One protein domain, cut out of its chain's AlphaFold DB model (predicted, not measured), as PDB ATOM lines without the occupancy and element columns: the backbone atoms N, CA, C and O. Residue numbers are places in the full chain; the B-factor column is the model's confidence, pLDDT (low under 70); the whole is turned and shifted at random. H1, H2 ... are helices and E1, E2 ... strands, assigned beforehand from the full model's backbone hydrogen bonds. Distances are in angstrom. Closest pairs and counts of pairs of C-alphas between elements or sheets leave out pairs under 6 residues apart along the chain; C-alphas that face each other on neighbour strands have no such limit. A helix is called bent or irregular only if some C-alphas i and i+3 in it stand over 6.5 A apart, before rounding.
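Overview. This is residues 7 to 154 of the 341 residues of an uncharacterized protein of Methanosarcina sp. MTP4 (UniProt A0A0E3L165). A strongly twisted sheet of five strands is covered over one face by two helices, H1 and H2, and a small head, the hairpin E6 and E7 with H3 packed on it, makes one end of the long axis. The printed part has 148 residues with three named helices and seven named strands, in the order E1 E2 H1 E3 E4 H2 E5 E6 E7 H3. The large sheet is mixed, in the order E1, E3, E4, E5, E2, and the class is mixed, helices and strands. The whole is compact, with a radius of gyration of the C-alphas of 15.7 A, yet elongated, spanning 49 by 31 by 29 A.

Along the chain. E1, residues 7 to 11, begins at C-alpha 7 (180.252, 142.666, 230.260). E2 is residues 17 to 23, 17.1 A long. H1, residues 32 to 54, measures 30.8 A; it is irregular, C-alphas 48 and 51 being 7.6 A apart, with a kink of 46 degrees near residue 48. E3 is residues 64 to 70 and E4 residues 75 to 80. H2, residues 86 to 101, measures 22.1 A and begins at C-alpha 86 (164.280, 147.979, 247.961). E5 is residues 110 to 115, E6 residues 120 to 124 and E7 residues 129 to 132. H3, residues 142 to 151, measures 14.3 A and ends at C-alpha 151 (186.446, 133.463, 243.465).

Arrangement. E1 and E3 are antiparallel, with N 7 and O 69 2.8 A apart, within hydrogen-bond range. E3 and E4 form an antiparallel hairpin, with N 76 and O 68 at 2.8 A. E4 and E5 are parallel, with N 111 and O 75 at 2.8 A; with H2 they make a strand-helix-strand unit, two parallel neighbours joined through a helix, its crossover right-handed. E5 and edge strand E2 are antiparallel, with N 20 and O 112 at 2.8 A. H1 and H2 are on the same face, two layers with the sheet. H1 lies over E1 and E3 at a height over the sheet of 7.6 A; H2 has a height of 9.0 A. H1 with residues 45 to 49 alone touches H2, at a steep tilt of 64 degrees, opposite ways; the closest C-alphas, of Leu 45 and Ala 100, are 6.4 A apart. E6 and E7 form an antiparallel hairpin, with N 121 and O 131 at 2.8 A. The closest C-alphas of E6 and H3, of Leu 123 and Ala 147, are 5.5 A apart. H3 only grazes the large sheet, with residues 148 to 151. Every O i to N i+4 pair is within hydrogen-bond range in H2 and H3, and 17 of 19 in H1.

Size, cuts and confidence. The two C-alphas farthest apart, of Glu 30 and Lys 139, are 50.6 A apart. The printed part has no cut and no long link. Its mean pLDDT is 94.5, and no printed residue is under 70.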
ATOM      1  N   ASN A   7     178.825 142.778 230.032       89.12
ATOM      2  CA  ASN A   7     180.252 142.666 230.260       89.12
ATOM      3  C   ASN A   7     180.460 142.451 231.762       89.12
ATOM      4  O   ASN A   7     180.342 143.390 232.549       89.12
ATOM      5  N   TYR A   8     180.702 141.206 232.164       92.19
ATOM      6  CA  TYR A   8     180.931 140.864 233.563       92.19
ATOM      7  C   TYR A   8     182.300 141.363 234.029       92.19
ATOM      8  O   TYR A   8     183.317 141.164 233.359       92.19
ATOM      9  N   PHE A   9     182.323 141.995 235.200       95.31
ATOM     10  CA  PHE A   9     183.553 142.438 235.852       95.31
ATOM     11  C   PHE A   9     184.026 141.405 236.868       95.31
ATOM     12  O   PHE A   9     185.209 141.076 236.892       95.31
ATOM     13  N   PHE A  10     183.104 140.904 237.693       96.75
ATOM     14  CA  PHE A  10     183.366 139.870 238.690       96.75
ATOM     15  C   PHE A  10     182.074 139.201 239.182       96.75
ATOM     16  O   PHE A  10     180.973 139.744 239.020       96.75
ATOM     17  N   GLY A  11     182.224 138.025 239.788       95.94
ATOM     18  CA  GLY A  11     181.135 137.180 240.273       95.94
ATOM     19  C   GLY A  11     180.857 136.013 239.330       95.94
ATOM     20  O   GLY A  11     181.758 135.547 238.643       95.94
ATOM     21  N   LEU A  12     179.612 135.534 239.285       94.12
ATOM     22  CA  LEU A  12     179.247 134.385 238.445       94.12
ATOM     23  C   LEU A  12     178.664 134.810 237.092       94.12
ATOM     24  O   LEU A  12     178.024 135.855 236.974       94.12
ATOM     25  N   GLU A  13     178.830 133.979 236.067       90.38
ATOM     26  CA  GLU A  13     178.146 134.169 234.786       90.38
ATOM     27  C   GLU A  13     176.649 133.863 234.942       90.38
ATOM     28  O   GLU A  13     176.260 132.840 235.513       90.38
ATOM     29  N   SER A  14     175.792 134.749 234.429       90.06
ATOM     30  CA  SER A  14     174.355 134.502 234.405       90.06
ATOM     31  C   SER A  14     173.887 133.959 233.056       90.06
ATOM     32  O   SER A  14     174.194 134.510 232.001       90.06
ATOM     33  N   HIS A  15     173.043 132.927 233.089       87.31
ATOM     34  CA  HIS A  15     172.436 132.331 231.897       87.31
ATOM     35  C   HIS A  15     171.220 133.105 231.365       87.31
ATOM     36  O   HIS A  15     170.629 132.724 230.343       87.31
ATOM     37  N   GLY A  16     170.805 134.168 232.045       87.19
ATOM     38  CA  GLY A  16     169.677 134.997 231.651       87.19
ATOM     39  C   GLY A  16     169.308 135.981 232.744       87.19
ATOM     40  O   GLY A  16     169.392 135.657 233.927       87.19
ATOM     41  N   ASN A  17     168.875 137.168 232.323       88.81
ATOM     42  CA  ASN A  17     168.740 138.323 233.198       88.81
ATOM     43  C   ASN A  17     167.335 138.924 233.108       88.81
ATOM     44  O   ASN A  17     166.713 138.923 232.047       88.81
ATOM     45  N   THR A  18     166.835 139.479 234.207       90.75
ATOM     46  CA  THR A  18     165.577 140.239 234.237       90.75
ATOM     47  C   THR A  18     165.768 141.523 235.027       90.75
ATOM     48  O   THR A  18     166.153 141.480 236.191       90.75
ATOM     49  N   VAL A  19     165.467 142.665 234.409       93.44
ATOM     50  CA  VAL A  19     165.586 143.977 235.057       93.44
ATOM     51  C   VAL A  19     164.520 144.131 236.142       93.44
ATOM     52  O   VAL A  19     163.337 143.894 235.902       93.44
ATOM     53  N   ILE A  20     164.945 144.568 237.326       94.94
ATOM     54  CA  ILE A  20     164.071 144.932 238.445       94.94
ATOM     55  C   ILE A  20     163.808 146.435 238.400       94.94
ATOM     56  O   ILE A  20     162.661 146.877 238.358       94.94
ATOM     57  N   THR A  21     164.882 147.226 238.423       96.69
ATOM     58  CA  THR A  21     164.814 148.687 238.456       96.69
ATOM     59  C   THR A  21     166.107 149.316 237.943       96.69
ATOM     60  O   THR A  21     167.150 148.665 237.873       96.69
ATOM     61  N   LYS A  22     166.029 150.600 237.593       97.62
ATOM     62  CA  LYS A  22     167.151 151.429 237.150       97.62
ATOM     63  C   LYS A  22     167.206 152.695 238.002       97.62
ATOM     64  O   LYS A  22     166.173 153.313 238.260       97.62
ATOM     65  N   TYR A  23     168.410 153.090 238.385       97.94
ATOM     66  CA  TYR A  23     168.714 154.347 239.060       97.94
ATOM     67  C   TYR A  23     169.698 155.174 238.236       97.94
ATOM     68  O   TYR A  23     170.281 154.685 237.266       97.94
ATOM     69  N   GLY A  24     169.875 156.427 238.645       97.12
ATOM     70  CA  GLY A  24     170.790 157.362 238.010       97.12
ATOM     71  C   GLY A  24     170.326 157.854 236.645       97.12
ATOM     72  O   GLY A  24     169.191 157.620 236.207       97.12
ATOM     73  N   LYS A  25     171.235 158.532 235.947       96.44
ATOM     74  CA  LYS A  25     171.008 159.071 234.612       96.44
ATOM     75  C   LYS A  25     172.081 158.574 233.658       96.44
ATOM     76  O   LYS A  25     173.266 158.836 233.825       96.44
ATOM     77  N   LEU A  26     171.626 157.921 232.597       94.81
ATOM     78  CA  LEU A  26     172.502 157.458 231.535       94.81
ATOM     79  C   LEU A  26     173.200 158.649 230.839       94.81
ATOM     80  O   LEU A  26     172.522 159.631 230.506       94.81
ATOM     81  N   PRO A  27     174.527 158.594 230.619       93.19
ATOM     82  CA  PRO A  27     175.228 159.607 229.840       93.19
ATOM     83  C   PRO A  27     174.843 159.546 228.355       93.19
ATOM     84  O   PRO A  27     174.371 158.531 227.844       93.19
ATOM     85  N   GLU A  28     175.061 160.647 227.635       91.88
ATOM     86  CA  GLU A  28     174.891 160.683 226.180       91.88
ATOM     87  C   GLU A  28     176.096 160.007 225.501       91.88
ATOM     88  O   GLU A  28     177.188 160.576 225.429       91.88
ATOM     89  N   LEU A  29     175.897 158.775 225.022       89.94
ATOM     90  CA  LEU A  29     176.910 157.951 224.353       89.94
ATOM     91  C   LEU A  29     176.553 157.788 222.865       89.94
ATOM     92  O   LEU A  29     175.837 156.864 222.479       89.94
ATOM     93  N   GLU A  30     177.021 158.703 222.015       90.19
ATOM     94  CA  GLU A  30     176.660 158.719 220.586       90.19
ATOM     95  C   GLU A  30     177.584 157.856 219.719       90.19
ATOM     96  O   GLU A  30     177.170 157.320 218.690       90.19
ATOM     97  N   THR A  31     178.849 157.739 220.118       91.31
ATOM     98  CA  THR A  31     179.895 157.062 219.346       91.31
ATOM     99  C   THR A  31     180.372 155.796 220.039       91.31
ATOM    100  O   THR A  31     180.331 155.688 221.261       91.31
ATOM    101  N   GLU A  32     180.890 154.849 219.259       87.88
ATOM    102  CA  GLU A  32     181.415 153.596 219.806       87.88
ATOM    103  C   GLU A  32     182.595 153.830 220.758       87.88
ATOM    104  O   GLU A  32     182.629 153.274 221.848       87.88
ATOM    105  N   ASN A  33     183.482 154.774 220.427       91.75
ATOM    106  CA  ASN A  33     184.587 155.161 221.307       91.75
ATOM    107  C   ASN A  33     184.100 155.725 222.655       91.75
ATOM    108  O   ASN A  33     184.770 155.553 223.670       91.75
ATOM    109  N   GLN A  34     182.960 156.430 222.680       92.38
ATOM    110  CA  GLN A  34     182.376 156.901 223.941       92.38
ATOM    111  C   GLN A  34     181.845 155.736 224.771       92.38
ATOM    112  O   GLN A  34     182.039 155.748 225.980       92.38
ATOM    113  N   LYS A  35     181.213 154.740 224.139       91.31
ATOM    114  CA  LYS A  35     180.729 153.539 224.832       91.31
ATOM    115  C   LYS A  35     181.879 152.716 225.398       91.31
ATOM    116  O   LYS A  35     181.873 152.442 226.585       91.31
ATOM    117  N   GLU A  36     182.912 152.438 224.607       90.75
ATOM    118  CA  GLU A  36     184.091 151.683 225.057       90.75
ATOM    119  C   GLU A  36     184.823 152.396 226.210       90.75
ATOM    120  O   GLU A  36     185.198 151.786 227.216       90.75
ATOM    121  N   SER A  37     184.982 153.721 226.103       94.50
ATOM    122  CA  SER A  37     185.548 154.532 227.183       94.50
ATOM    123  C   SER A  37     184.671 154.518 228.435       94.50
ATOM    124  O   SER A  37     185.195 154.566 229.549       94.50
ATOM    125  N   TRP A  38     183.349 154.495 228.266       96.25
ATOM    126  CA  TRP A  38     182.407 154.434 229.372       96.25
ATOM    127  C   TRP A  38     182.422 153.061 230.047       96.25
ATOM    128  O   TRP A  38     182.543 153.002 231.265       96.25
ATOM    129  N   ASP A  39     182.435 151.972 229.284       93.69
ATOM    130  CA  ASP A  39     182.551 150.608 229.807       93.69
ATOM    131  C   ASP A  39     183.840 150.422 230.613       93.69
ATOM    132  O   ASP A  39     183.806 149.887 231.720       93.69
ATOM    133  N   SER A  40     184.962 150.965 230.124       95.81
ATOM    134  CA  SER A  40     186.233 150.977 230.866       95.81
ATOM    135  C   SER A  40     186.124 151.748 232.188       95.81
ATOM    136  O   SER A  40     186.710 151.362 233.199       95.81
ATOM    137  N   THR A  41     185.351 152.839 232.196       97.81
ATOM    138  CA  THR A  41     185.089 153.639 233.403       97.81
ATOM    139  C   THR A  41     184.237 152.857 234.405       97.81
ATOM    140  O   THR A  41     184.524 152.873 235.602       97.81
ATOM    141  N   LEU A  42     183.212 152.144 233.930       98.00
ATOM    142  CA  LEU A  42     182.376 151.276 234.761       98.00
ATOM    143  C   LEU A  42     183.177 150.103 235.344       98.00
ATOM    144  O   LEU A  42     182.979 149.750 236.507       98.00
ATOM    145  N   GLU A  43     184.110 149.534 234.580       97.44
ATOM    146  CA  GLU A  43     185.000 148.475 235.058       97.44
ATOM    147  C   GLU A  43     185.976 148.992 236.128       97.44
ATOM    148  O   GLU A  43     186.180 148.339 237.155       97.44
ATOM    149  N   GLU A  44     186.547 150.190 235.953       98.31
ATOM    150  CA  GLU A  44     187.366 150.836 236.989       98.31
ATOM    151  C   GLU A  44     186.554 151.093 238.268       98.31
ATOM    152  O   GLU A  44     187.023 150.796 239.373       98.31
ATOM    153  N   LEU A  45     185.322 151.593 238.123       98.50
ATOM    154  CA  LEU A  45     184.394 151.789 239.232       98.50
ATOM    155  C   LEU A  45     184.143 150.470 239.973       98.50
ATOM    156  O   LEU A  45     184.320 150.411 241.191       98.50
ATOM    157  N   GLY A  46     183.814 149.400 239.242       97.38
ATOM    158  CA  GLY A  46     183.628 148.060 239.797       97.38
ATOM    159  C   GLY A  46     184.859 147.578 240.564       97.38
ATOM    160  O   GLY A  46     184.744 147.122 241.698       97.38
ATOM    161  N   ASN A  47     186.055 147.759 240.001       97.19
ATOM    162  CA  ASN A  47     187.308 147.371 240.645       97.19
ATOM    163  C   ASN A  47     187.586 148.127 241.955       97.19
ATOM    164  O   ASN A  47     188.128 147.525 242.881       97.19
ATOM    165  N   LYS A  48     187.193 149.403 242.076       97.31
ATOM    166  CA  LYS A  48     187.347 150.187 243.321       97.31
ATOM    167  C   LYS A  48     186.479 149.671 244.468       97.31
ATOM    168  O   LYS A  48     186.876 149.774 245.624       97.31
ATOM    169  N   MET A  49     185.297 149.143 244.157       96.62
ATOM    170  CA  MET A  49     184.335 148.649 245.151       96.62
ATOM    171  C   MET A  49     184.360 147.129 245.337       96.62
ATOM    172  O   MET A  49     183.727 146.629 246.267       96.62
ATOM    173  N   LYS A  50     185.096 146.408 244.486       97.44
ATOM    174  CA  LYS A  50     185.144 144.944 244.413       97.44
ATOM    175  C   LYS A  50     185.336 144.270 245.766       97.44
ATOM    176  O   LYS A  50     184.514 143.443 246.136       97.44
ATOM    177  N   ASP A  51     186.345 144.674 246.537       97.50
ATOM    178  CA  ASP A  51     186.611 144.065 247.847       97.50
ATOM    179  C   ASP A  51     185.456 144.282 248.830       97.50
ATOM    180  O   ASP A  51     185.075 143.369 249.556       97.50
ATOM    181  N   THR A  52     184.855 145.478 248.825       97.19
ATOM    182  CA  THR A  52     183.733 145.799 249.722       97.19
ATOM    183  C   THR A  52     182.459 145.062 249.318       97.19
ATOM    184  O   THR A  52     181.696 144.638 250.184       97.19
ATOM    185  N   LEU A  53     182.210 144.913 248.015       97.31
ATOM    186  CA  LEU A  53     181.088 144.126 247.514       97.31
ATOM    187  C   LEU A  53     181.276 142.650 247.860       97.31
ATOM    188  O   LEU A  53     180.391 142.077 248.493       97.31
ATOM    189  N   ALA A  54     182.434 142.078 247.531       97.12
ATOM    190  CA  ALA A  54     182.753 140.678 247.777       97.12
ATOM    191  C   ALA A  54     182.608 140.302 249.257       97.12
ATOM    192  O   ALA A  54     181.907 139.352 249.583       97.12
ATOM    193  N   SER A  55     183.182 141.094 250.167       96.19
ATOM    194  CA  SER A  55     183.231 140.747 251.592       96.19
ATOM    195  C   SER A  55     181.935 141.016 252.370       96.19
ATOM    196  O   SER A  55     181.885 140.757 253.573       96.19
ATOM    197  N   ARG A  56     180.920 141.655 251.767       96.56
ATOM    198  CA  ARG A  56     179.726 142.114 252.508       96.56
ATOM    199  C   ARG A  56     178.402 141.896 251.796       96.56
ATOM    200  O   ARG A  56     177.409 141.619 252.460       96.56
ATOM    201  N   TYR A  57     178.363 142.105 250.489       97.50
ATOM    202  CA  TYR A  57     177.117 142.114 249.729       97.50
ATOM    203  C   TYR A  57     177.005 140.929 248.784       97.50
ATOM    204  O   TYR A  57     175.885 140.574 248.432       97.50
ATOM    205  N   MET A  58     178.127 140.337 248.377       97.19
ATOM    206  CA  MET A  58     178.135 139.200 247.472       97.19
ATOM    207  C   MET A  58     178.087 137.870 248.205       97.19
ATOM    208  O   MET A  58     178.444 137.773 249.380       97.19
ATOM    209  N   TYR A  59     177.682 136.831 247.483       96.38
ATOM    210  CA  TYR A  59     177.842 135.450 247.914       96.38
ATOM    211  C   TYR A  59     179.291 135.185 248.389       96.38
ATOM    212  O   TYR A  59     180.220 135.654 247.736       96.38
ATOM    213  N   PRO A  60     179.518 134.475 249.511       95.50
ATOM    214  CA  PRO A  60     178.530 133.803 250.359       95.50
ATOM    215  C   PRO A  60     177.937 134.692 251.470       95.50
ATOM    216  O   PRO A  60     177.106 134.220 252.244       95.50
ATOM    217  N   HIS A  61     178.354 135.955 251.576       94.94
ATOM    218  CA  HIS A  61     178.006 136.859 252.684       94.94
ATOM    219  C   HIS A  61     176.696 137.628 252.474       94.94
ATOM    220  O   HIS A  61     176.091 138.092 253.442       94.94
ATOM    221  N   GLY A  62     176.267 137.778 251.224       94.75
ATOM    222  CA  GLY A  62     175.064 138.506 250.844       94.75
ATOM    223  C   GLY A  62     174.456 138.024 249.529       94.75
ATOM    224  O   GLY A  62     174.808 136.972 248.999       94.75
ATOM    225  N   GLU A  63     173.512 138.812 249.023       95.69
ATOM    226  CA  GLU A  63     172.585 138.409 247.956       95.69
ATOM    227  C   GLU A  63     173.045 138.793 246.542       95.69
ATOM    228  O   GLU A  63     172.452 138.357 245.552       95.69
ATOM    229  N   VAL A  64     174.080 139.631 246.424       97.38
ATOM    230  CA  VAL A  64     174.673 139.983 245.129       97.38
ATOM    231  C   VAL A  64     175.442 138.779 244.596       97.38
ATOM    232  O   VAL A  64     176.172 138.102 245.314       97.38
ATOM    233  N   VAL A  65     175.303 138.513 243.307       96.69
ATOM    234  CA  VAL A  65     175.979 137.385 242.656       96.69
ATOM    235  C   VAL A  65     176.955 137.871 241.596       96.69
ATOM    236  O   VAL A  65     178.035 137.306 241.449       96.69
ATOM    237  N   THR A  66     176.613 138.950 240.894       95.69
ATOM    238  CA  THR A  66     177.387 139.401 239.735       95.69
ATOM    239  C   THR A  66     177.372 140.913 239.614       95.69
ATOM    240  O   THR A  66     176.337 141.549 239.839       95.69
ATOM    241  N   CYS A  67     178.511 141.475 239.210       97.12
ATOM    242  CA  CYS A  67     178.639 142.872 238.809       97.12
ATOM    243  C   CYS A  67     179.197 142.986 237.385       97.12
ATOM    244  O   CYS A  67     180.053 142.198 236.972       97.12
ATOM    245  N   GLY A  68     178.738 143.984 236.635       96.00
ATOM    246  CA  GLY A  68     179.161 144.198 235.252       96.00
ATOM    247  C   GLY A  68     178.650 145.504 234.658       96.00
ATOM    248  O   GLY A  68     178.266 146.421 235.382       96.00
ATOM    249  N   ALA A  69     178.601 145.569 233.333       95.00
ATOM    250  CA  ALA A  69     177.950 146.639 232.587       95.00
ATOM    251  C   ALA A  69     177.092 146.079 231.454       95.00
ATOM    252  O   ALA A  69     177.413 145.034 230.895       95.00
ATOM    253  N   ASN A  70     176.008 146.771 231.103       92.12
ATOM    254  CA  ASN A  70     175.185 146.416 229.947       92.12
ATOM    255  C   ASN A  70     175.471 147.315 228.741       92.12
ATOM    256  O   ASN A  70     176.024 148.401 228.879       92.12
ATOM    257  N   ALA A  71     175.019 146.895 227.558       87.38
ATOM    258  CA  ALA A  71     175.223 147.635 226.308       87.38
ATOM    259  C   ALA A  71     174.574 149.037 226.266       87.38
ATOM    260  O   ALA A  71     174.878 149.831 225.374       87.38
ATOM    261  N   GLU A  72     173.654 149.347 227.189       90.69
ATOM    262  CA  GLU A  72     173.097 150.696 227.333       90.69
ATOM    263  C   GLU A  72     174.042 151.625 228.114       90.69
ATOM    264  O   GLU A  72     173.911 152.838 227.997       90.69
ATOM    265  N   GLY A  73     175.006 151.087 228.868       93.56
ATOM    266  CA  GLY A  73     175.940 151.847 229.700       93.56
ATOM    267  C   GLY A  73     175.514 151.964 231.167       93.56
ATOM    268  O   GLY A  73     175.919 152.908 231.845       93.56
ATOM    269  N   TYR A  74     174.685 151.049 231.674       97.06
ATOM    270  CA  TYR A  74     174.418 150.950 233.112       97.06
ATOM    271  C   TYR A  74     175.482 150.094 233.797       97.06
ATOM    272  O   TYR A  74     175.864 149.051 233.269       97.06
ATOM    273  N   PHE A  75     175.879 150.483 235.012       98.19
ATOM    274  CA  PHE A  75     176.529 149.568 235.947       98.19
ATOM    275  C   PHE A  75     175.493 148.544 236.420       98.19
ATOM    276  O   PHE A  75     174.445 148.913 236.945       98.19
ATOM    277  N   VAL A  76     175.756 147.263 236.211       97.88
ATOM    278  CA  VAL A  76     174.805 146.180 236.467       97.88
ATOM    279  C   VAL A  76     175.154 145.479 237.769       97.88
ATOM    280  O   VAL A  76     176.301 145.089 237.978       97.88
ATOM    281  N   ILE A  77     174.140 145.260 238.605       98.12
ATOM    282  CA  ILE A  77     174.215 144.417 239.801       98.12
ATOM    283  C   ILE A  77     173.095 143.385 239.739       98.12
ATOM    284  O   ILE A  77     171.913 143.736 239.657       98.12
ATOM    285  N   LEU A  78     173.467 142.108 239.795       96.62
ATOM    286  CA  LEU A  78     172.520 141.004 239.729       96.62
ATOM    287  C   LEU A  78     172.421 140.237 241.040       96.62
ATOM    288  O   LEU A  78     173.426 139.909 241.671       96.62
ATOM    289  N   PHE A  79     171.186 139.885 241.378       95.81
ATOM    290  CA  PHE A  79     170.824 139.052 242.518       95.81
ATOM    291  C   PHE A  79     170.315 137.687 242.062       95.81
ATOM    292  O   PHE A  79     169.885 137.511 240.915       95.81
ATOM    293  N   GLN A  80     170.266 136.735 242.990       90.56
ATOM    294  CA  GLN A  80     169.401 135.573 242.829       90.56
ATOM    295  C   GLN A  80     167.925 135.997 242.879       90.56
ATOM    296  O   GLN A  80     167.543 136.918 243.608       90.56
ATOM    297  N   TYR A  81     167.075 135.317 242.107       89.00
ATOM    298  CA  TYR A  81     165.642 135.588 242.115       89.00
ATOM    299  C   TYR A  81     165.031 135.503 243.522       89.00
ATOM    300  O   TYR A  81     165.185 134.505 244.218       89.00
ATOM    301  N   GLY A  82     164.263 136.532 243.899       84.06
ATOM    302  CA  GLY A  82     163.479 136.555 245.138       84.06
ATOM    303  C   GLY A  82     164.240 136.972 246.400       84.06
ATOM    304  O   GLY A  82     163.602 137.147 247.434       84.06
ATOM    305  N   ASN A  83     165.550 137.209 246.308       80.25
ATOM    306  CA  ASN A  83     166.403 137.475 247.467       80.25
ATOM    307  C   ASN A  83     166.780 138.957 247.657       80.25
ATOM    308  O   ASN A  83     167.805 139.272 248.247       80.25
ATOM    309  N   VAL A  84     165.992 139.904 247.145       93.12
ATOM    310  CA  VAL A  84     166.330 141.331 247.276       93.12
ATOM    311  C   VAL A  84     165.106 142.184 247.555       93.12
ATOM    312  O   VAL A  84     164.035 141.969 246.981       93.12
ATOM    313  N   ASP A  85     165.285 143.173 248.427       94.38
ATOM    314  CA  ASP A  85     164.318 144.219 248.712       94.38
ATOM    315  C   ASP A  85     164.851 145.616 248.336       94.38
ATOM    316  O   ASP A  85     166.025 145.824 248.020       94.38
ATOM    317  N   GLU A  86     163.948 146.595 248.310       96.06
ATOM    318  CA  GLU A  86     164.280 147.979 247.961       96.06
ATOM    319  C   GLU A  86     165.298 148.629 248.925       96.06
ATOM    320  O   GLU A  86     166.207 149.305 248.438       96.06
ATOM    321  N   PRO A  87     165.224 148.430 250.261       97.31
ATOM    322  CA  PRO A  87     166.252 148.905 251.185       97.31
ATOM    323  C   PRO A  87     167.673 148.446 250.842       97.31
ATOM    324  O   PRO A  87     168.570 149.290 250.816       97.31
ATOM    325  N   LEU A  88     167.882 147.158 250.539       96.75
ATOM    326  CA  LEU A  88     169.204 146.644 250.176       96.75
ATOM    327  C   LEU A  88     169.705 147.250 248.857       96.75
ATOM    328  O   LEU A  88     170.853 147.689 248.782       96.75
ATOM    329  N   MET A  89     168.844 147.357 247.837       97.94
ATOM    330  CA  MET A  89     169.208 148.019 246.573       97.94
ATOM    331  C   MET A  89     169.597 149.487 246.783       97.94
ATOM    332  O   MET A  89     170.571 149.953 246.197       97.94
ATOM    333  N   ASN A  90     168.877 150.212 247.641       98.12
ATOM    334  CA  ASN A  90     169.194 151.603 247.964       98.12
ATOM    335  C   ASN A  90     170.528 151.734 248.712       98.12
ATOM    336  O   ASN A  90     171.293 152.659 248.435       98.12
ATOM    337  N   GLU A  91     170.830 150.820 249.638       98.06
ATOM    338  CA  GLU A  91     172.124 150.786 250.329       98.06
ATOM    339  C   GLU A  91     173.276 150.571 249.338       98.06
ATOM    340  O   GLU A  91     174.252 151.328 249.349       98.06
ATOM    341  N   ILE A  92     173.139 149.587 248.447       98.31
ATOM    342  CA  ILE A  92     174.141 149.289 247.420       98.31
ATOM    343  C   ILE A  92     174.273 150.463 246.440       98.31
ATOM    344  O   ILE A  92     175.390 150.857 246.114       98.31
ATOM    345  N   TYR A  93     173.167 151.086 246.019       98.56
ATOM    346  CA  TYR A  93     173.213 152.262 245.148       98.56
ATOM    347  C   TYR A  93     173.998 153.414 245.782       98.56
ATOM    348  O   TYR A  93     174.833 154.017 245.117       98.56
ATOM    349  N   VAL A  94     173.798 153.695 247.075       98.31
ATOM    350  CA  VAL A  94     174.569 154.725 247.793       98.31
ATOM    351  C   VAL A  94     176.063 154.394 247.812       98.31
ATOM    352  O   VAL A  94     176.888 155.299 247.674       98.31
ATOM    353  N   LEU A  95     176.429 153.120 247.970       98.25
ATOM    354  CA  LEU A  95     177.822 152.678 247.893       98.25
ATOM    355  C   LEU A  95     178.416 152.919 246.496       98.25
ATOM    356  O   LEU A  95     179.490 153.515 246.393       98.25
ATOM    357  N   VAL A  96     177.699 152.527 245.440       98.50
ATOM    358  CA  VAL A  96     178.124 152.721 244.044       98.50
ATOM    359  C   VAL A  96     178.253 154.210 243.712       98.50
ATOM    360  O   VAL A  96     179.277 154.641 243.191       98.50
ATOM    361  N   ASP A  97     177.253 155.014 244.072       98.50
ATOM    362  CA  ASP A  97     177.207 156.458 243.816       98.50
ATOM    363  C   ASP A  97     178.310 157.219 244.566       98.50
ATOM    364  O   ASP A  97     178.909 158.147 244.026       98.50
ATOM    365  N   ASN A  98     178.651 156.815 245.792       98.25
ATOM    366  CA  ASN A  98     179.775 157.417 246.511       98.25
ATOM    367  C   ASN A  98     181.122 157.096 245.851       98.25
ATOM    368  O   ASN A  98     181.929 158.007 245.682       98.25
ATOM    369  N   ALA A  99     181.345 155.848 245.426       98.19
ATOM    370  CA  ALA A  99     182.559 155.473 244.700       98.19
ATOM    371  C   ALA A  99     182.652 156.181 243.334       98.19
ATOM    372  O   ALA A  99     183.722 156.644 242.941       98.19
ATOM    373  N   ALA A 100     181.524 156.340 242.638       98.31
ATOM    374  CA  ALA A 100     181.451 157.055 241.367       98.31
ATOM    375  C   ALA A 100     181.803 158.546 241.527       98.31
ATOM    376  O   ALA A 100     182.541 159.102 240.714       98.31
ATOM    377  N   LYS A 101     181.367 159.188 242.619       98.31
ATOM    378  CA  LYS A 101     181.729 160.586 242.922       98.31
ATOM    379  C   LYS A 101     183.224 160.789 243.148       98.31
ATOM    380  O   LYS A 101     183.730 161.858 242.823       98.31
ATOM    381  N   GLU A 102     183.940 159.795 243.675       97.81
ATOM    382  CA  GLU A 102     185.407 159.847 243.789       97.81
ATOM    383  C   GLU A 102     186.110 159.822 242.422       97.81
ATOM    384  O   GLU A 102     187.284 160.175 242.326       97.81
ATOM    385  N   MET A 103     185.389 159.426 241.371       97.25
ATOM    386  CA  MET A 103     185.816 159.440 239.969       97.25
ATOM    387  C   MET A 103     185.222 160.623 239.185       97.25
ATOM    388  O   MET A 103     185.217 160.602 237.958       97.25
ATOM    389  N   ASP A 104     184.687 161.637 239.875       97.25
ATOM    390  CA  ASP A 104     184.004 162.797 239.283       97.25
ATOM    391  C   ASP A 104     182.748 162.448 238.450       97.25
ATOM    392  O   ASP A 104     182.287 163.243 237.626       97.25
ATOM    393  N   ILE A 105     182.140 161.282 238.695       97.12
ATOM    394  CA  ILE A 105     180.888 160.853 238.062       97.12
ATOM    395  C   ILE A 105     179.719 161.239 238.970       97.12
ATOM    396  O   ILE A 105     179.700 160.929 240.161       97.12
ATOM    397  N   GLN A 106     178.723 161.919 238.406       95.75
ATOM    398  CA  GLN A 106     177.487 162.266 239.106       95.75
ATOM    399  C   GLN A 106     176.324 161.466 238.536       95.75
ATOM    400  O   GLN A 106     176.236 161.314 237.320       95.75
ATOM    401  N   ASP A 107     175.408 161.044 239.410       95.69
ATOM    402  CA  ASP A 107     174.154 160.384 239.021       95.69
ATOM    403  C   ASP A 107     174.403 159.100 238.208       95.69
ATOM    404  O   ASP A 107     173.814 158.894 237.147       95.69
ATOM    405  N   ILE A 108     175.331 158.264 238.698       98.25
ATOM    406  CA  ILE A 108     175.780 157.039 238.025       98.25
ATOM    407  C   ILE A 108     174.580 156.153 237.639       98.25
ATOM    408  O   ILE A 108     173.788 155.787 238.510       98.25
ATOM    409  N   PRO A 109     174.419 155.779 236.354       98.38
ATOM    410  CA  PRO A 109     173.370 154.857 235.943       98.38
ATOM    411  C   PRO A 109     173.643 153.454 236.496       98.38
ATOM    412  O   PRO A 109     174.657 152.838 236.169       98.38
ATOM    413  N   VAL A 110     172.714 152.931 237.299       98.62
ATOM    414  CA  VAL A 110     172.791 151.575 237.867       98.62
ATOM    415  C   VAL A 110     171.541 150.784 237.505       98.62
ATOM    416  O   VAL A 110     170.424 151.266 237.685       98.62
ATOM    417  N   GLU A 111     171.715 149.569 236.998       98.12
ATOM    418  CA  GLU A 111     170.652 148.603 236.740       98.12
ATOM    419  C   GLU A 111     170.733 147.475 237.769       98.12
ATOM    420  O   GLU A 111     171.760 146.813 237.907       98.12
ATOM    421  N   PHE A 112     169.628 147.245 238.472       98.00
ATOM    422  CA  PHE A 112     169.468 146.089 239.344       98.00
ATOM    423  C   PHE A 112     168.606 145.044 238.648       98.00
ATOM    424  O   PHE A 112     167.539 145.363 238.111       98.00
ATOM    425  N   GLY A 113     169.049 143.792 238.686       95.44
ATOM    426  CA  GLY A 113     168.379 142.689 238.014       95.44
ATOM    427  C   GLY A 113     168.458 141.371 238.772       95.44
ATOM    428  O   GLY A 113     169.199 141.220 239.738       95.44
ATOM    429  N   TYR A 114     167.684 140.400 238.306       94.44
ATOM    430  CA  TYR A 114     167.853 138.999 238.666       94.44
ATOM    431  C   TYR A 114     168.670 138.282 237.602       94.44
ATOM    432  O   TYR A 114     168.466 138.542 236.417       94.44
ATOM    433  N   GLY A 115     169.532 137.365 238.036       92.06
ATOM    434  CA  GLY A 115     170.242 136.425 237.175       92.06
ATOM    435  C   GLY A 115     169.837 134.972 237.441       92.06
ATOM    436  O   GLY A 115     169.374 134.622 238.530       92.06
ATOM    437  N   ILE A 116     170.020 134.122 236.433       90.94
ATOM    438  CA  ILE A 116     169.898 132.661 236.520       90.94
ATOM    439  C   ILE A 116     171.302 132.064 236.613       90.94
ATOM    440  O   ILE A 116     172.110 132.278 235.711       90.94
ATOM    441  N   TYR A 117     171.580 131.296 237.668       89.38
ATOM    442  CA  TYR A 117     172.919 130.774 237.957       89.38
ATOM    443  C   TYR A 117     172.917 129.257 238.109       89.38
ATOM    444  O   TYR A 117     172.034 128.684 238.750       89.38
ATOM    445  N   GLN A 118     173.949 128.628 237.556       87.88
ATOM    446  CA  GLN A 118     174.329 127.255 237.847       87.88
ATOM    447  C   GLN A 118     175.852 127.169 237.734       87.88
ATOM    448  O   GLN A 118     176.381 127.107 236.632       87.88
ATOM    449  N   SER A 119     176.544 127.196 238.873       89.69
ATOM    450  CA  SER A 119     178.007 127.214 238.908       89.69
ATOM    451  C   SER A 119     178.548 126.333 240.024       89.69
ATOM    452  O   SER A 119     177.949 126.245 241.099       89.69
ATOM    453  N   GLU A 120     179.699 125.729 239.759       92.38
ATOM    454  CA  GLU A 120     180.548 125.064 240.743       92.38
ATOM    455  C   GLU A 120     181.699 126.011 241.081       92.38
ATOM    456  O   GLU A 120     182.389 126.490 240.184       92.38
ATOM    457  N   ILE A 121     181.883 126.304 242.364       94.44
ATOM    458  CA  ILE A 121     182.910 127.220 242.858       94.44
ATOM    459  C   ILE A 121     184.061 126.380 243.412       94.44
ATOM    460  O   ILE A 121     183.831 125.590 244.332       94.44
ATOM    461  N   PRO A 122     185.288 126.497 242.884       93.00
ATOM    462  CA  PRO A 122     186.415 125.737 243.403       93.00
ATOM    463  C   PRO A 122     186.753 126.188 244.828       93.00
ATOM    464  O   PRO A 122     187.010 127.363 245.075       93.00
ATOM    465  N   LEU A 123     186.777 125.239 245.765       93.69
ATOM    466  CA  LEU A 123     187.265 125.461 247.130       93.69
ATOM    467  C   LEU A 123     188.737 125.056 247.258       93.69
ATOM    468  O   LEU A 123     189.523 125.746 247.903       93.69
ATOM    469  N   ASP A 124     189.106 123.943 246.620       89.94
ATOM    470  CA  ASP A 124     190.480 123.458 246.501       89.94
ATOM    471  C   ASP A 124     190.633 122.741 245.153       89.94
ATOM    472  O   ASP A 124     190.180 121.607 244.971       89.94
ATOM    473  N   VAL A 125     191.266 123.421 244.194       84.06
ATOM    474  CA  VAL A 125     191.482 122.895 242.837       84.06
ATOM    475  C   VAL A 125     192.420 121.683 242.849       84.06
ATOM    476  O   VAL A 125     192.218 120.755 242.069       84.06
ATOM    477  N   GLU A 126     193.415 121.651 243.742       88.50
ATOM    478  CA  GLU A 126     194.381 120.547 243.822       88.50
ATOM    479  C   GLU A 126     193.719 119.260 244.324       88.50
ATOM    480  O   GLU A 126     194.066 118.162 243.886       88.50
ATOM    481  N   GLN A 127     192.742 119.393 245.223       88.50
ATOM    482  CA  GLN A 127     191.978 118.273 245.774       88.50
ATOM    483  C   GLN A 127     190.673 117.988 245.016       88.50
ATOM    484  O   GLN A 127     189.990 117.012 245.331       88.50
ATOM    485  N   GLY A 128     190.325 118.809 244.021       90.88
ATOM    486  CA  GLY A 128     189.081 118.684 243.261       90.88
ATOM    487  C   GLY A 128     187.831 118.912 244.116       90.88
ATOM    488  O   GLY A 128     186.812 118.255 243.899       90.88
ATOM    489  N   ILE A 129     187.917 119.796 245.113       91.75
ATOM    490  CA  ILE A 129     186.809 120.135 246.007       91.75
ATOM    491  C   ILE A 129     186.097 121.366 245.452       91.75
ATOM    492  O   ILE A 129     186.711 122.418 245.261       91.75
ATOM    493  N   TYR A 130     184.792 121.227 245.240       94.56
ATOM    494  CA  TYR A 130     183.923 122.266 244.702       94.56
ATOM    495  C   TYR A 130     182.718 122.482 245.608       94.56
ATOM    496  O   TYR A 130     182.284 121.581 246.329       94.56
ATOM    497  N   HIS A 131     182.184 123.690 245.533       94.88
ATOM    498  CA  HIS A 131     180.963 124.115 246.181       94.88
ATOM    499  C   HIS A 131     179.931 124.503 245.129       94.88
ATOM    500  O   HIS A 131     180.136 125.450 244.367       94.88
ATOM    501  N   THR A 132     178.795 123.815 245.110       94.06
ATOM    502  CA  THR A 132     177.700 124.172 244.213       94.06
ATOM    503  C   THR A 132     177.034 125.459 244.700       94.06
ATOM    504  O   THR A 132     176.533 125.540 245.827       94.06
ATOM    505  N   TYR A 133     176.969 126.479 243.841       92.62
ATOM    506  CA  TYR A 133     176.290 127.734 244.165       92.62
ATOM    507  C   TYR A 133     174.838 127.491 244.619       92.62
ATOM    508  O   TYR A 133     174.073 126.758 243.987       92.62
ATOM    509  N   GLY A 134     174.451 128.139 245.722       87.50
ATOM    510  CA  GLY A 134     173.130 128.000 246.340       87.50
ATOM    511  C   GLY A 134     173.022 126.879 247.379       87.50
ATOM    512  O   GLY A 134     171.992 126.777 248.048       87.50
ATOM    513  N   GLU A 135     174.062 126.057 247.566       90.56
ATOM    514  CA  GLU A 135     174.124 125.143 248.707       90.56
ATOM    515  C   GLU A 135     174.388 125.878 250.031       90.56
ATOM    516  O   GLU A 135     174.858 127.018 250.074       90.56
ATOM    517  N   ASN A 136     174.034 125.214 251.135       89.12
ATOM    518  CA  ASN A 136     174.156 125.770 252.479       89.12
ATOM    519  C   ASN A 136     175.639 125.974 252.844       89.12
ATOM    520  O   ASN A 136     176.413 125.019 252.876       89.12
ATOM    521  N   VAL A 137     175.984 127.216 253.187       93.38
ATOM    522  CA  VAL A 137     177.349 127.645 253.528       93.38
ATOM    523  C   VAL A 137     177.692 127.541 255.022       93.38
ATOM    524  O   VAL A 137     178.849 127.675 255.392       93.38
ATOM    525  N   GLU A 138     176.732 127.253 255.909       92.00
ATOM    526  CA  GLU A 138     176.924 127.188 257.374       92.00
ATOM    527  C   GLU A 138     177.883 126.073 257.814       92.00
ATOM    528  O   GLU A 138     178.387 126.086 258.936       92.00
ATOM    529  N   LYS A 139     178.091 125.069 256.957       91.94
ATOM    530  CA  LYS A 139     178.993 123.940 257.223       91.94
ATOM    531  C   LYS A 139     180.403 124.154 256.685       91.94
ATOM    532  O   LYS A 139     181.261 123.318 256.963       91.94
ATOM    533  N   LEU A 140     180.623 125.221 255.921       94.50
ATOM    534  CA  LEU A 140     181.923 125.535 255.355       94.50
ATOM    535  C   LEU A 140     182.844 126.101 256.440       94.50
ATOM    536  O   LEU A 140     182.427 126.833 257.340       94.50
ATOM    537  N   SER A 141     184.114 125.735 256.357       95.44
ATOM    538  CA  SER A 141     185.190 126.319 257.146       95.44
ATOM    539  C   SER A 141     185.472 127.763 256.723       95.44
ATOM    540  O   SER A 141     185.139 128.189 255.618       95.44
ATOM    541  N   GLU A 142     186.153 128.523 257.584       95.69
ATOM    542  CA  GLU A 142     186.557 129.902 257.274       95.69
ATOM    543  C   GLU A 142     187.410 129.991 255.997       95.69
ATOM    544  O   GLU A 142     187.233 130.914 255.206       95.69
ATOM    545  N   SER A 143     188.292 129.014 255.758       95.25
ATOM    546  CA  SER A 143     189.106 128.955 254.539       95.25
ATOM    547  C   SER A 143     188.282 128.690 253.281       95.25
ATOM    548  O   SER A 143     188.592 129.246 252.235       95.25
ATOM    549  N   GLU A 144     187.228 127.875 253.369       95.81
ATOM    550  CA  GLU A 144     186.336 127.609 252.230       95.81
ATOM    551  C   GLU A 144     185.465 128.832 251.924       95.81
ATOM    552  O   GLU A 144     185.314 129.205 250.766       95.81
ATOM    553  N   ILE A 145     184.965 129.521 252.955       96.62
ATOM    554  CA  ILE A 145     184.265 130.803 252.790       96.62
ATOM    555  C   ILE A 145     185.178 131.842 252.132       96.62
ATOM    556  O   ILE A 145     184.747 132.546 251.221       96.62
ATOM    557  N   GLN A 146     186.442 131.915 252.557       96.06
ATOM    558  CA  GLN A 146     187.423 132.802 251.941       96.06
ATOM    559  C   GLN A 146     187.700 132.424 250.480       96.06
ATOM    560  O   GLN A 146     187.809 133.316 249.645       96.06
ATOM    561  N   ALA A 147     187.775 131.131 250.149       96.19
ATOM    562  CA  ALA A 147     187.946 130.678 248.768       96.19
ATOM    563  C   ALA A 147     186.775 131.117 247.874       96.19
ATOM    564  O   ALA A 147     187.004 131.633 246.781       96.19
ATOM    565  N   ILE A 148     185.532 131.000 248.361       96.75
ATOM    566  CA  ILE A 148     184.356 131.514 247.642       96.75
ATOM    567  C   ILE A 148     184.463 133.032 247.471       96.75
ATOM    568  O   ILE A 148     184.268 133.527 246.367       96.75
ATOM    569  N   GLU A 149     184.784 133.781 248.529       97.00
ATOM    570  CA  GLU A 149     184.909 135.242 248.443       97.00
ATOM    571  C   GLU A 149     185.948 135.673 247.395       97.00
ATOM    572  O   GLU A 149     185.676 136.577 246.604       97.00
ATOM    573  N   GLU A 150     187.120 135.032 247.367       96.75
ATOM    574  CA  GLU A 150     188.153 135.314 246.367       96.75
ATOM    575  C   GLU A 150     187.681 134.965 244.954       96.75
ATOM    576  O   GLU A 150     187.840 135.782 244.051       96.75
ATOM    577  N   HIS A 151     187.008 133.827 244.764       95.94
ATOM    578  CA  HIS A 151     186.446 133.463 243.465       95.94
ATOM    579  C   HIS A 151     185.409 134.482 242.968       95.94
ATOM    580  O   HIS A 151     185.393 134.855 241.800       95.94
ATOM    581  N   MET A 152     184.580 135.026 243.861       96.62
ATOM    582  CA  MET A 152     183.576 136.034 243.499       96.62
ATOM    583  C   MET A 152     184.184 137.396 243.120       96.62
ATOM    584  O   MET A 152     183.475 138.248 242.581       96.62
ATOM    585  N   LYS A 153     185.485 137.616 243.367       96.94
ATOM    586  CA  LYS A 153     186.252 138.783 242.884       96.94
ATOM    587  C   LYS A 153     186.832 138.560 241.485       96.94
ATOM    588  O   LYS A 153     187.324 139.514 240.873       96.94
ATOM    589  N   GLU A 154     186.813 137.331 240.987       95.19
ATOM    590  CA  GLU A 154     187.332 136.982 239.672       95.19
ATOM    591  C   GLU A 154     186.302 137.291 238.589       95.19
ATOM    592  O   GLU A 154     185.090 137.224 238.807       95.19
TER     593      GLU A 154